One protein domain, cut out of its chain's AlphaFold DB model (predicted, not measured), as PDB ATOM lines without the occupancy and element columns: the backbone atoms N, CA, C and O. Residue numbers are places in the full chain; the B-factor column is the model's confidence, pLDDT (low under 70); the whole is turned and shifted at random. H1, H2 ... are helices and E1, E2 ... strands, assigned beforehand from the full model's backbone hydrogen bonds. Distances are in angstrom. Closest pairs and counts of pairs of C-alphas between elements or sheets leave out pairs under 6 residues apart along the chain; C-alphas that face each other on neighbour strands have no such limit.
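AT A GLANCE: This is residues 8 to 93 of the 93 residues of an uncharacterized protein of Microcystis wesenbergii Mw_MB_S_20031200_S109D (UniProt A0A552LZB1). A single strongly twisted sheet of six short strands makes a wall through the domain, and one helix, H1, packs slantwise on one face of it, over E4 and E5, while no named helix covers the other face. The strands follow each other along the wall as a chain of hairpins, from E1 at one edge to E6 at the other. The printed part has 86 residues, with six named strands and then one named helix along the chain, E1 E2 E3 E4 E5 E6 H1; the sheet's order is also E1 E2 E3 E4 E5 E6, antiparallel throughout, and the class is mixed, helices and strands. The whole is compact, with a radius of gyration of the C-alphas of 12.6 A, and its C-alphas span 38 by 30 by 24 A.

HOW THE PARTS SIT: The sheet holds E1, residues 8 to 12, E2, residues 23 to 27, E3, residues 34 to 39, E4, residues 47 to 50, E5, residues 56 to 59, and E6, residues 69 to 72. It is a meander, each strand the antiparallel neighbour of the one before; its edge strands are E1 and E6. From edge to edge the strands' lines turn by 112 degrees. E3 and E4 form a hairpin at 150 degrees between directions, with N 37 and O 47 2.8 A apart, within hydrogen-bond range. In the hairpin of E4 and E5, at 167 degrees, N 58 and O 48 are within range at 2.9 A. The hairpin of E5 and E6, at 146 degrees, has N 57 and O 71 at 2.9 A. On the other side of E3, the hairpin of E2 and E3 has N 26 and O 36 at 2.8 A, and that of E1 and E2 has N 12 and O 23 at 2.8 A. E1 and E6 are apart. H1, residues 77 to 91, is on the sheet at a height over the sheet of 8.1 A, in two layers, a helix on one face of a sheet. It lies over E4 and E5 and runs slantwise to the strands, at 42 degrees to E4 on the local plane. Its closest C-alphas to E5 are those of Leu 83 and Tyr 58, 6.0 A apart; to E4, those of Leu 83 and Val 48, 6.3 A. In H1 every O i to N i+4 pair is within hydrogen-bond range.

IN THESE COORDINATES: E1 begins at C-alpha 8, (175.782, 179.832, 184.708), and is 11.5 A long; E2 is 13.2 A. E3, the longest strand by residues, measures 16.1 A. E4, E5 and E6 measure 10.1, 9.7 and 10.5 A. H1 is 21.5 A long, from C-alpha 77 at (150.168, 181.219, 193.667) to C-alpha 91 at (165.837, 168.254, 186.762).

THE WHOLE: The two C-alphas farthest apart are those of Asp 15 and Pro 77, 38.8 A. The printed part has no cut and no long link. The mean pLDDT of the printed part is 78.7, and it is under 70 at residues 12 to 21, 60 to 67 and 92 to 93.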
ATOM      1  N   VAL A   8     175.106 179.384 183.478       83.25
ATOM      2  CA  VAL A   8     175.782 179.832 184.708       83.25
ATOM      3  C   VAL A   8     175.973 181.345 184.657       83.25
ATOM      4  O   VAL A   8     176.571 181.863 183.718       83.25
ATOM      5  N   VAL A   9     175.488 182.045 185.679       82.50
ATOM      6  CA  VAL A   9     175.585 183.511 185.799       82.50
ATOM      7  C   VAL A   9     176.398 183.966 187.001       82.50
ATOM      8  O   VAL A   9     176.747 185.138 187.105       82.50
ATOM      9  N   GLY A  10     176.714 183.051 187.914       75.50
ATOM     10  CA  GLY A  10     177.493 183.366 189.096       75.50
ATOM     11  C   GLY A  10     178.030 182.117 189.770       75.50
ATOM     12  O   GLY A  10     177.487 181.020 189.621       75.50
ATOM     13  N   TYR A  11     179.099 182.308 190.528       72.12
ATOM     14  CA  TYR A  11     179.749 181.281 191.323       72.12
ATOM     15  C   TYR A  11     180.184 181.892 192.651       72.12
ATOM     16  O   TYR A  11     180.673 183.022 192.669       72.12
ATOM     17  N   ASN A  12     179.988 181.159 193.741       68.44
ATOM     18  CA  ASN A  12     180.505 181.508 195.054       68.44
ATOM     19  C   ASN A  12     181.565 180.473 195.460       68.44
ATOM     20  O   ASN A  12     181.297 179.273 195.399       68.44
ATOM     21  N   ASP A  13     182.754 180.963 195.809       53.47
ATOM     22  CA  ASP A  13     184.038 180.254 195.727       53.47
ATOM     23  C   ASP A  13     184.364 179.369 196.962       53.47
ATOM     24  O   ASP A  13     184.160 179.822 198.091       53.47
ATOM     25  N   PRO A  14     184.894 178.137 196.789       49.62
ATOM     26  CA  PRO A  14     185.411 177.254 197.846       49.62
ATOM     27  C   PRO A  14     186.547 177.830 198.689       49.62
ATOM     28  O   PRO A  14     186.646 177.481 199.867       49.62
ATOM     29  N   ASP A  15     187.389 178.696 198.128       50.91
ATOM     30  CA  ASP A  15     188.532 179.285 198.836       50.91
ATOM     31  C   ASP A  15     188.119 180.468 199.725       50.91
ATOM     32  O   ASP A  15     188.906 180.962 200.538       50.91
ATOM     33  N   ASN A  16     186.864 180.912 199.612       53.12
ATOM     34  CA  ASN A  16     186.283 181.947 200.449       53.12
ATOM     35  C   ASN A  16     184.960 181.442 201.037       53.12
ATOM     36  O   ASN A  16     183.890 181.787 200.525       53.12
ATOM     37  N   PRO A  17     185.011 180.613 202.100       47.03
ATOM     38  CA  PRO A  17     183.825 180.040 202.710       47.03
ATOM     39  C   PRO A  17     182.984 181.164 203.312       47.03
ATOM     40  O   PRO A  17     183.105 181.528 204.482       47.03
ATOM     41  N   THR A  18     182.077 181.721 202.512       52.38
ATOM     42  CA  THR A  18     180.897 182.354 203.083       52.38
ATOM     43  C   THR A  18     180.203 181.296 203.944       52.38
ATOM     44  O   THR A  18     180.188 180.123 203.561       52.38
ATOM     45  N   PRO A  19     179.597 181.666 205.083       56.16
ATOM     46  CA  PRO A  19     178.948 180.715 205.996       56.16
ATOM     47  C   PRO A  19     177.808 179.891 205.360       56.16
ATOM     48  O   PRO A  19     177.196 179.072 206.035       56.16
ATOM     49  N   ASN A  20     177.525 180.106 204.073       58.69
ATOM     50  CA  ASN A  20     176.420 179.539 203.326       58.69
ATOM     51  C   ASN A  20     176.823 178.390 202.380       58.69
ATOM     52  O   ASN A  20     175.915 177.806 201.803       58.69
ATOM     53  N   GLY A  21     178.110 178.062 202.193       65.81
ATOM     54  CA  GLY A  21     178.565 176.970 201.303       65.81
ATOM     55  C   GLY A  21     179.012 177.422 199.903       65.81
ATOM     56  O   GLY A  21     179.118 178.623 199.637       65.81
ATOM     57  N   ILE A  22     179.291 176.460 199.015       78.25
ATOM     58  CA  ILE A  22     179.800 176.694 197.647       78.25
ATOM     59  C   ILE A  22     178.632 176.620 196.671       78.25
ATOM     60  O   ILE A  22     177.933 175.609 196.626       78.25
ATOM     61  N   TRP A  23     178.440 177.649 195.842       80.69
ATOM     62  CA  TRP A  23     177.239 177.764 195.009       80.69
ATOM     63  C   TRP A  23     177.544 178.066 193.551       80.69
ATOM     64  O   TRP A  23     178.376 178.910 193.238       80.69
ATOM     65  N   VAL A  24     176.791 177.439 192.653       85.62
ATOM     66  CA  VAL A  24     176.701 177.797 191.237       85.62
ATOM     67  C   VAL A  24     175.300 178.342 190.986       85.62
ATOM     68  O   VAL A  24     174.311 177.631 191.169       85.62
ATOM     69  N   TYR A  25     175.216 179.590 190.538       86.44
ATOM     70  CA  TYR A  25     173.960 180.227 190.160       86.44
ATOM     71  C   TYR A  25     173.736 180.087 188.663       86.44
ATOM     72  O   TYR A  25     174.611 180.416 187.857       86.44
ATOM     73  N   LYS A  26     172.550 179.618 188.290       89.12
ATOM     74  CA  LYS A  26     172.126 179.461 186.902       89.12
ATOM     75  C   LYS A  26     170.822 180.205 186.664       89.12
ATOM     76  O   LYS A  26     169.967 180.239 187.539       89.12
ATOM     77  N   THR A  27     170.641 180.748 185.471       88.94
ATOM     78  CA  THR A  27     169.383 181.381 185.042       88.94
ATOM     79  C   THR A  27     168.945 180.803 183.715       88.94
ATOM     80  O   THR A  27     169.786 180.376 182.924       88.94
ATOM     81  N   ASN A  28     167.649 180.855 183.443       88.19
ATOM     82  CA  ASN A  28     167.070 180.426 182.181       88.19
ATOM     83  C   ASN A  28     166.116 181.524 181.683       88.19
ATOM     84  O   ASN A  28     165.256 181.956 182.452       88.19
ATOM     85  N   PRO A  29     166.247 182.001 180.429       87.94
ATOM     86  CA  PRO A  29     165.410 183.078 179.899       87.94
ATOM     87  C   PRO A  29     163.910 182.738 179.865       87.94
ATOM     88  O   PRO A  29     163.089 183.653 179.860       87.94
ATOM     89  N   ASN A  30     163.540 181.453 179.892       88.00
ATOM     90  CA  ASN A  30     162.146 181.012 180.015       88.00
ATOM     91  C   ASN A  30     161.557 181.281 181.415       88.00
ATOM     92  O   ASN A  30     160.339 181.347 181.565       88.00
ATOM     93  N   PHE A  31     162.410 181.476 182.427       88.88
ATOM     94  CA  PHE A  31     162.035 181.796 183.805       88.88
ATOM     95  C   PHE A  31     162.660 183.136 184.224       88.88
ATOM     96  O   PHE A  31     163.599 183.174 185.027       88.88
ATOM     97  N   PRO A  32     162.177 184.265 183.673       86.94
ATOM     98  CA  PRO A  32     162.731 185.571 183.997       86.94
ATOM     99  C   PRO A  32     162.555 185.883 185.489       86.94
ATOM    100  O   PRO A  32     161.488 185.666 186.063       86.94
ATOM    101  N   ASN A  33     163.588 186.470 186.101       87.06
ATOM    102  CA  ASN A  33     163.657 186.803 187.533       87.06
ATOM    103  C   ASN A  33     163.703 185.588 188.481       87.06
ATOM    104  O   ASN A  33     163.353 185.710 189.663       87.06
ATOM    105  N   VAL A  34     164.109 184.423 187.969       90.12
ATOM    106  CA  VAL A  34     164.371 183.210 188.747       90.12
ATOM    107  C   VAL A  34     165.801 182.750 188.498       90.12
ATOM    108  O   VAL A  34     166.269 182.710 187.358       90.12
ATOM    109  N   HIS A  35     166.475 182.333 189.564       89.62
ATOM    110  CA  HIS A  35     167.755 181.640 189.489       89.62
ATOM    111  C   HIS A  35     167.662 180.274 190.166       89.62
ATOM    112  O   HIS A  35     166.962 180.091 191.165       89.62
ATOM    113  N   PHE A  36     168.398 179.314 189.622       88.62
ATOM    114  CA  PHE A  36     168.702 178.050 190.265       88.62
ATOM    115  C   PHE A  36     170.028 178.184 191.007       88.62
ATOM    116  O   PHE A  36     171.044 178.548 190.414       88.62
ATOM    117  N   SER A  37     170.024 177.859 192.291       87.50
ATOM    118  CA  SER A  37     171.210 177.788 193.135       87.50
ATOM    119  C   SER A  37     171.574 176.322 193.334       87.50
ATOM    120  O   SER A  37     170.874 175.595 194.041       87.50
ATOM    121  N   PHE A  38     172.666 175.883 192.713       85.00
ATOM    122  CA  PHE A  38     173.239 174.557 192.924       85.00
ATOM    123  C   PHE A  38     174.341 174.641 193.980       85.00
ATOM    124  O   PHE A  38     175.348 175.307 193.749       85.00
ATOM    125  N   SER A  39     174.166 173.977 195.118       81.81
ATOM    126  CA  SER A  39     175.229 173.806 196.103       81.81
ATOM    127  C   SER A  39     176.157 172.680 195.649       81.81
ATOM    128  O   SER A  39     175.722 171.572 195.330       81.81
ATOM    129  N   VAL A  40     177.447 172.997 195.568       78.94
ATOM    130  CA  VAL A  40     178.502 172.071 195.129       78.94
ATOM    131  C   VAL A  40     178.912 171.135 196.265       78.94
ATOM    132  O   VAL A  40     179.307 169.999 196.017       78.94
ATOM    133  N   ASP A  41     178.809 171.609 197.503       76.00
ATOM    134  CA  ASP A  41     179.152 170.890 198.726       76.00
ATOM    135  C   ASP A  41     178.000 170.034 199.274       76.00
ATOM    136  O   ASP A  41     178.247 168.961 199.827       76.00
ATOM    137  N   ASP A  42     176.746 170.461 199.101       76.75
ATOM    138  CA  ASP A  42     175.577 169.728 199.577       76.75
ATOM    139  C   ASP A  42     174.344 169.958 198.694       76.75
ATOM    140  O   ASP A  42     173.589 170.920 198.843       76.75
ATOM    141  N   THR A  43     174.060 168.988 197.825       76.00
ATOM    142  CA  THR A  43     172.926 169.044 196.892       76.00
ATOM    143  C   THR A  43     171.558 169.133 197.575       76.00
ATOM    144  O   THR A  43     170.579 169.493 196.919       76.00
ATOM    145  N   ARG A  44     171.455 168.868 198.887       74.69
ATOM    146  CA  ARG A  44     170.219 169.076 199.669       74.69
ATOM    147  C   ARG A  44     169.875 170.554 199.839       74.69
ATOM    148  O   ARG A  44     168.731 170.870 200.151       74.69
ATOM    149  N   ASN A  45     170.845 171.440 199.635       78.50
ATOM    150  CA  ASN A  45     170.656 172.882 199.715       78.50
ATOM    151  C   ASN A  45     170.244 173.496 198.369       78.50
ATOM    152  O   ASN A  45     169.990 174.702 198.297       78.50
ATOM    153  N   ASN A  46     170.134 172.690 197.307       84.44
ATOM    154  CA  ASN A  46     169.688 173.164 196.004       84.44
ATOM    155  C   ASN A  46     168.292 173.785 196.088       84.44
ATOM    156  O   ASN A  46     167.362 173.234 196.680       84.44
ATOM    157  N   HIS A  47     168.128 174.937 195.453       87.81
ATOM    158  CA  HIS A  47     166.856 175.644 195.443       87.81
ATOM    159  C   HIS A  47     166.726 176.507 194.199       87.81
ATOM    160  O   HIS A  47     167.717 176.956 193.626       87.81
ATOM    161  N   VAL A  48     165.485 176.788 193.820       89.94
ATOM    162  CA  VAL A  48     165.178 177.909 192.931       89.94
ATOM    163  C   VAL A  48     164.690 179.083 193.763       89.94
ATOM    164  O   VAL A  48     163.914 178.913 194.708       89.94
ATOM    165  N   GLY A  49     165.164 180.276 193.431       91.19
ATOM    166  CA  GLY A  49     164.850 181.506 194.143       91.19
ATOM    167  C   GLY A  49     164.395 182.602 193.195       91.19
ATOM    168  O   GLY A  49     164.835 182.673 192.049       91.19
ATOM    169  N   THR A  50     163.531 183.486 193.684       89.75
ATOM    170  CA  THR A  50     163.228 184.737 192.984       89.75
ATOM    171  C   THR A  50     164.377 185.736 193.134       89.75
ATOM    172  O   THR A  50     165.051 185.798 194.172       89.75
ATOM    173  N   ASP A  51     164.560 186.598 192.142       85.12
ATOM    174  CA  ASP A  51     165.498 187.726 192.241       85.12
ATOM    175  C   ASP A  51     164.938 188.893 193.064       85.12
ATOM    176  O   ASP A  51     165.701 189.640 193.677       85.12
ATOM    177  N   ALA A  52     163.608 189.008 193.141       80.31
ATOM    178  CA  ALA A  52     162.916 190.034 193.915       80.31
ATOM    179  C   ALA A  52     163.201 189.935 195.425       80.31
ATOM    180  O   ALA A  52     163.369 188.844 195.972       80.31
ATOM    181  N   ILE A  53     163.209 191.089 196.100       76.81
ATOM    182  CA  ILE A  53     163.310 191.202 197.560       76.81
ATOM    183  C   ILE A  53     161.923 191.579 198.114       76.81
ATOM    184  O   ILE A  53     161.339 192.551 197.635       76.81
ATOM    185  N   PRO A  54     161.400 190.874 199.135       79.88
ATOM    186  CA  PRO A  54     162.004 189.727 199.812       79.88
ATOM    187  C   PRO A  54     161.939 188.451 198.950       79.88
ATOM    188  O   PRO A  54     160.975 188.231 198.223       79.88
ATOM    189  N   LYS A  55     162.984 187.617 199.029       84.44
ATOM    190  CA  LYS A  55     163.133 186.431 198.176       84.44
ATOM    191  C   LYS A  55     162.201 185.301 198.614       84.44
ATOM    192  O   LYS A  55     162.103 184.993 199.807       84.44
ATOM    193  N   SER A  56     161.567 184.659 197.640       87.88
ATOM    194  CA  SER A  56     160.844 183.401 197.815       87.88
ATOM    195  C   SER A  56     161.660 182.260 197.232       87.88
ATOM    196  O   SER A  56     162.222 182.389 196.143       87.88
ATOM    197  N   TYR A  57     161.688 181.138 197.943       87.56
ATOM    198  CA  TYR A  57     162.469 179.972 197.563       87.56
ATOM    199  C   TYR A  57     161.579 178.750 197.443       87.56
ATOM    200  O   TYR A  57     160.674 178.529 198.256       87.56
ATOM    201  N   TYR A  58     161.882 177.928 196.452       89.31
ATOM    202  CA  TYR A  58     161.441 176.549 196.405       89.31
ATOM    203  C   TYR A  58     162.682 175.681 196.533       89.31
ATOM    204  O   TYR A  58     163.470 175.530 195.596       89.31
ATOM    205  N   TYR A  59     162.876 175.187 197.751       84.56
ATOM    206  CA  TYR A  59     163.898 174.205 198.047       84.56
ATOM    207  C   TYR A  59     163.413 172.899 197.486       84.56
ATOM    208  O   TYR A  59     162.296 172.457 197.778       84.56
ATOM    209  N   GLY A  60     164.248 172.273 196.687       68.19
ATOM    210  CA  GLY A  60     163.926 170.948 196.243       68.19
ATOM    211  C   GLY A  60     164.979 169.968 196.692       68.19
ATOM    212  O   GLY A  60     166.085 170.311 197.096       68.19
ATOM    213  N   MET A  61     164.585 168.709 196.660       68.56
ATOM    214  CA  MET A  61     165.480 167.616 196.943       68.56
ATOM    215  C   MET A  61     165.324 166.578 195.841       68.56
ATOM    216  O   MET A  61     164.223 166.111 195.563       68.56
ATOM    217  N   ASN A  62     166.433 166.202 195.219       58.72
ATOM    218  CA  ASN A  62     166.644 164.895 194.592       58.72
ATOM    219  C   ASN A  62     168.170 164.634 194.652       58.72
ATOM    220  O   ASN A  62     168.937 165.586 194.747       58.72
ATOM    221  N   GLN A  63     168.736 163.429 194.769       47.41
ATOM    222  CA  GLN A  63     168.363 162.059 194.389       47.41
ATOM    223  C   GLN A  63     167.961 161.105 195.545       47.41
ATOM    224  O   GLN A  63     167.748 159.928 195.284       47.41
ATOM    225  N   ASN A  64     167.816 161.562 196.802       51.78
ATOM    226  CA  ASN A  64     167.642 160.663 197.969       51.78
ATOM    227  C   ASN A  64     166.342 160.850 198.795       51.78
ATOM    228  O   ASN A  64     166.269 160.395 199.933       51.78
ATOM    229  N   GLY A  65     165.296 161.467 198.228       53.69
ATOM    230  CA  GLY A  65     163.916 161.239 198.690       53.69
ATOM    231  C   GLY A  65     163.337 162.105 199.819       53.69
ATOM    232  O   GLY A  65     162.559 161.567 200.603       53.69
ATOM    233  N   VAL A  66     163.597 163.421 199.894       63.19
ATOM    234  CA  VAL A  66     162.667 164.320 200.627       63.19
ATOM    235  C   VAL A  66     161.851 165.216 199.705       63.19
ATOM    236  O   VAL A  66     162.182 165.446 198.546       63.19
ATOM    237  N   VAL A  67     160.717 165.664 200.236       68.94
ATOM    238  CA  VAL A  67     159.697 166.422 199.521       68.94
ATOM    239  C   VAL A  67     160.154 167.879 199.342       68.94
ATOM    240  O   VAL A  67     160.488 168.533 200.335       68.94
ATOM    241  N   PRO A  68     160.157 168.409 198.105       75.81
ATOM    242  CA  PRO A  68     160.376 169.829 197.856       75.81
ATOM    243  C   PRO A  68     159.390 170.713 198.634       75.81
ATOM    244  O   PRO A  68     158.200 170.399 198.718       75.81
ATOM    245  N   HIS A  69     159.860 171.833 199.176       83.50
ATOM    246  CA  HIS A  69     159.052 172.731 200.002       83.50
ATOM    247  C   HIS A  69     159.389 174.205 199.753       83.50
ATOM    248  O   HIS A  69     160.464 174.563 199.277       83.50
ATOM    249  N   PHE A  70     158.441 175.080 200.082       87.38
ATOM    250  CA  PHE A  70     158.633 176.525 200.000       87.38
ATOM    251  C   PHE A  70     159.226 177.077 201.292       87.38
ATOM    252  O   PHE A  70     158.858 176.640 202.383       87.38
ATOM    253  N   ALA A  71     160.085 178.081 201.163       85.19
ATOM    254  CA  ALA A  71     160.609 178.849 202.285       85.19
ATOM    255  C   ALA A  71     160.903 180.302 201.870       85.19
ATOM    256  O   ALA A  71     160.809 180.670 200.697       85.19
ATOM    257  N   GLY A  72     161.251 181.143 202.845       84.06
ATOM    258  CA  GLY A  72     161.450 182.577 202.641       84.06
ATOM    259  C   GLY A  72     160.136 183.358 202.646       84.06
ATOM    260  O   GLY A  72     159.231 183.066 203.429       84.06
ATOM    261  N   ALA A  73     160.047 184.385 201.800       85.19
ATOM    262  CA  ALA A  73     158.866 185.236 201.728       85.19
ATOM    263  C   ALA A  73     157.642 184.475 201.187       85.19
ATOM    264  O   ALA A  73     157.795 183.666 200.265       85.19
ATOM    265  N   PRO A  74     156.423 184.768 201.685       85.00
ATOM    266  CA  PRO A  74     155.195 184.218 201.125       85.00
ATOM    267  C   PRO A  74     155.076 184.532 199.629       85.00
ATOM    268  O   PRO A  74     154.875 185.677 199.228       85.00
ATOM    269  N   ALA A  75     155.191 183.500 198.798       83.00
ATOM    270  CA  ALA A  75     154.991 183.600 197.360       83.00
ATOM    271  C   ALA A  75     153.495 183.527 197.029       83.00
ATOM    272  O   ALA A  75     152.782 182.660 197.545       83.00
ATOM    273  N   ASN A  76     153.020 184.390 196.127       89.44
ATOM    274  CA  ASN A  76     151.676 184.258 195.559       89.44
ATOM    275  C   ASN A  76     151.562 182.967 194.707       89.44
ATOM    276  O   ASN A  76     152.588 182.402 194.315       89.44
ATOM    277  N   PRO A  77     150.344 182.484 194.388       90.19
ATOM    278  CA  PRO A  77     150.168 181.219 193.667       90.19
ATOM    279  C   PRO A  77     150.909 181.145 192.323       90.19
ATOM    280  O   PRO A  77     151.469 180.101 192.001       90.19
ATOM    281  N   ALA A  78     150.973 182.256 191.580       88.81
ATOM    282  CA  ALA A  78     151.685 182.327 190.303       88.81
ATOM    283  C   ALA A  78     153.201 182.146 190.480       88.81
ATOM    284  O   ALA A  78     153.829 181.372 189.764       88.81
ATOM    285  N   THR A  79     153.784 182.787 191.494       89.94
ATOM    286  CA  THR A  79     155.210 182.653 191.834       89.94
ATOM    287  C   THR A  79     155.521 181.233 192.296       89.94
ATOM    288  O   THR A  79     156.511 180.645 191.874       89.94
ATOM    289  N   GLN A  80     154.656 180.642 193.126       90.56
ATOM    290  CA  GLN A  80     154.824 179.255 193.560       90.56
ATOM    291  C   GLN A  80     154.791 178.272 192.387       90.56
ATOM    292  O   GLN A  80     155.556 177.309 192.368       90.56
ATOM    293  N   GLN A  81     153.895 178.494 191.423       91.31
ATOM    294  CA  GLN A  81     153.819 177.681 190.216       91.31
ATOM    295  C   GLN A  81     155.083 177.831 189.364       91.31
ATOM    296  O   GLN A  81     155.698 176.817 189.046       91.31
ATOM    297  N   MET A  82     155.517 179.063 189.098       91.25
ATOM    298  CA  MET A  82     156.741 179.346 188.344       91.25
ATOM    299  C   MET A  82     157.975 178.681 188.969       91.25
ATOM    300  O   MET A  82     158.775 178.081 188.260       91.25
ATOM    301  N   LEU A  83     158.120 178.733 190.297       90.06
ATOM    302  CA  LEU A  83     159.235 178.078 190.991       90.06
ATOM    303  C   LEU A  83     159.178 176.543 190.854       90.06
ATOM    304  O   LEU A  83     160.206 175.910 190.636       90.06
ATOM    305  N   ARG A  84     157.990 175.923 190.923       89.50
ATOM    306  CA  ARG A  84     157.846 174.474 190.672       89.50
ATOM    307  C   ARG A  84     158.208 174.100 189.239       89.50
ATOM    308  O   ARG A  84     158.866 173.087 189.022       89.50
ATOM    309  N   GLU A  85     157.766 174.897 188.273       89.81
ATOM    310  CA  GLU A  85     158.051 174.680 186.854       89.81
ATOM    311  C   GLU A  85     159.546 174.824 186.562       89.81
ATOM    312  O   GLU A  85     160.119 173.927 185.950       89.81
ATOM    313  N   ALA A  86     160.193 175.866 187.090       89.19
ATOM    314  CA  ALA A  86     161.636 176.065 186.973       89.19
ATOM    315  C   ALA A  86     162.438 174.918 187.611       89.19
ATOM    316  O   ALA A  86     163.416 174.447 187.033       89.19
ATOM    317  N   TRP A  87     162.011 174.437 188.786       88.00
ATOM    318  CA  TRP A  87     162.633 173.284 189.441       88.00
ATOM    319  C   TRP A  87     162.517 172.018 188.591       88.00
ATOM    320  O   TRP A  87     163.507 171.321 188.382       88.00
ATOM    321  N   ASN A  88     161.318 171.724 188.088       86.00
ATOM    322  CA  ASN A  88     161.105 170.554 187.244       86.00
ATOM    323  C   ASN A  88     161.923 170.656 185.955       86.00
ATOM    324  O   ASN A  88     162.624 169.705 185.638       86.00
ATOM    325  N   ASP A  89     161.910 171.805 185.276       86.56
ATOM    326  CA  ASP A  89     162.675 172.031 184.044       86.56
ATOM    327  C   ASP A  89     164.178 171.767 184.235       86.56
ATOM    328  O   ASP A  89     164.782 171.076 183.419       86.56
ATOM    329  N   TYR A  90     164.758 172.209 185.357       81.62
ATOM    330  CA  TYR A  90     166.167 171.960 185.679       81.62
ATOM    331  C   TYR A  90     166.513 170.470 185.881       81.62
ATOM    332  O   TYR A  90     167.636 170.062 185.590       81.62
ATOM    333  N   TYR A  91     165.582 169.657 186.393       77.12
ATOM    334  CA  TYR A  91     165.837 168.254 186.762       77.12
ATOM    335  C   TYR A  91     165.240 167.203 185.826       77.12
ATOM    336  O   TYR A  91     165.611 166.036 185.929       77.12
ATOM    337  N   THR A  92     164.322 167.564 184.930       68.31
ATOM    338  CA  THR A  92     163.753 166.647 183.922       68.31
ATOM    339  C   THR A  92     164.671 166.416 182.719       68.31
ATOM    340  O   THR A  92     164.203 166.036 181.645       68.31
ATOM    341  N   ILE A  93     165.966 166.652 182.898       52.56
ATOM    342  CA  ILE A  93     166.991 166.478 181.882       52.56
ATOM    343  C   ILE A  93     167.854 165.265 182.210       52.56
ATOM    344  O   ILE A  93     168.322 165.178 183.368       52.56
TER     345      ILE A  93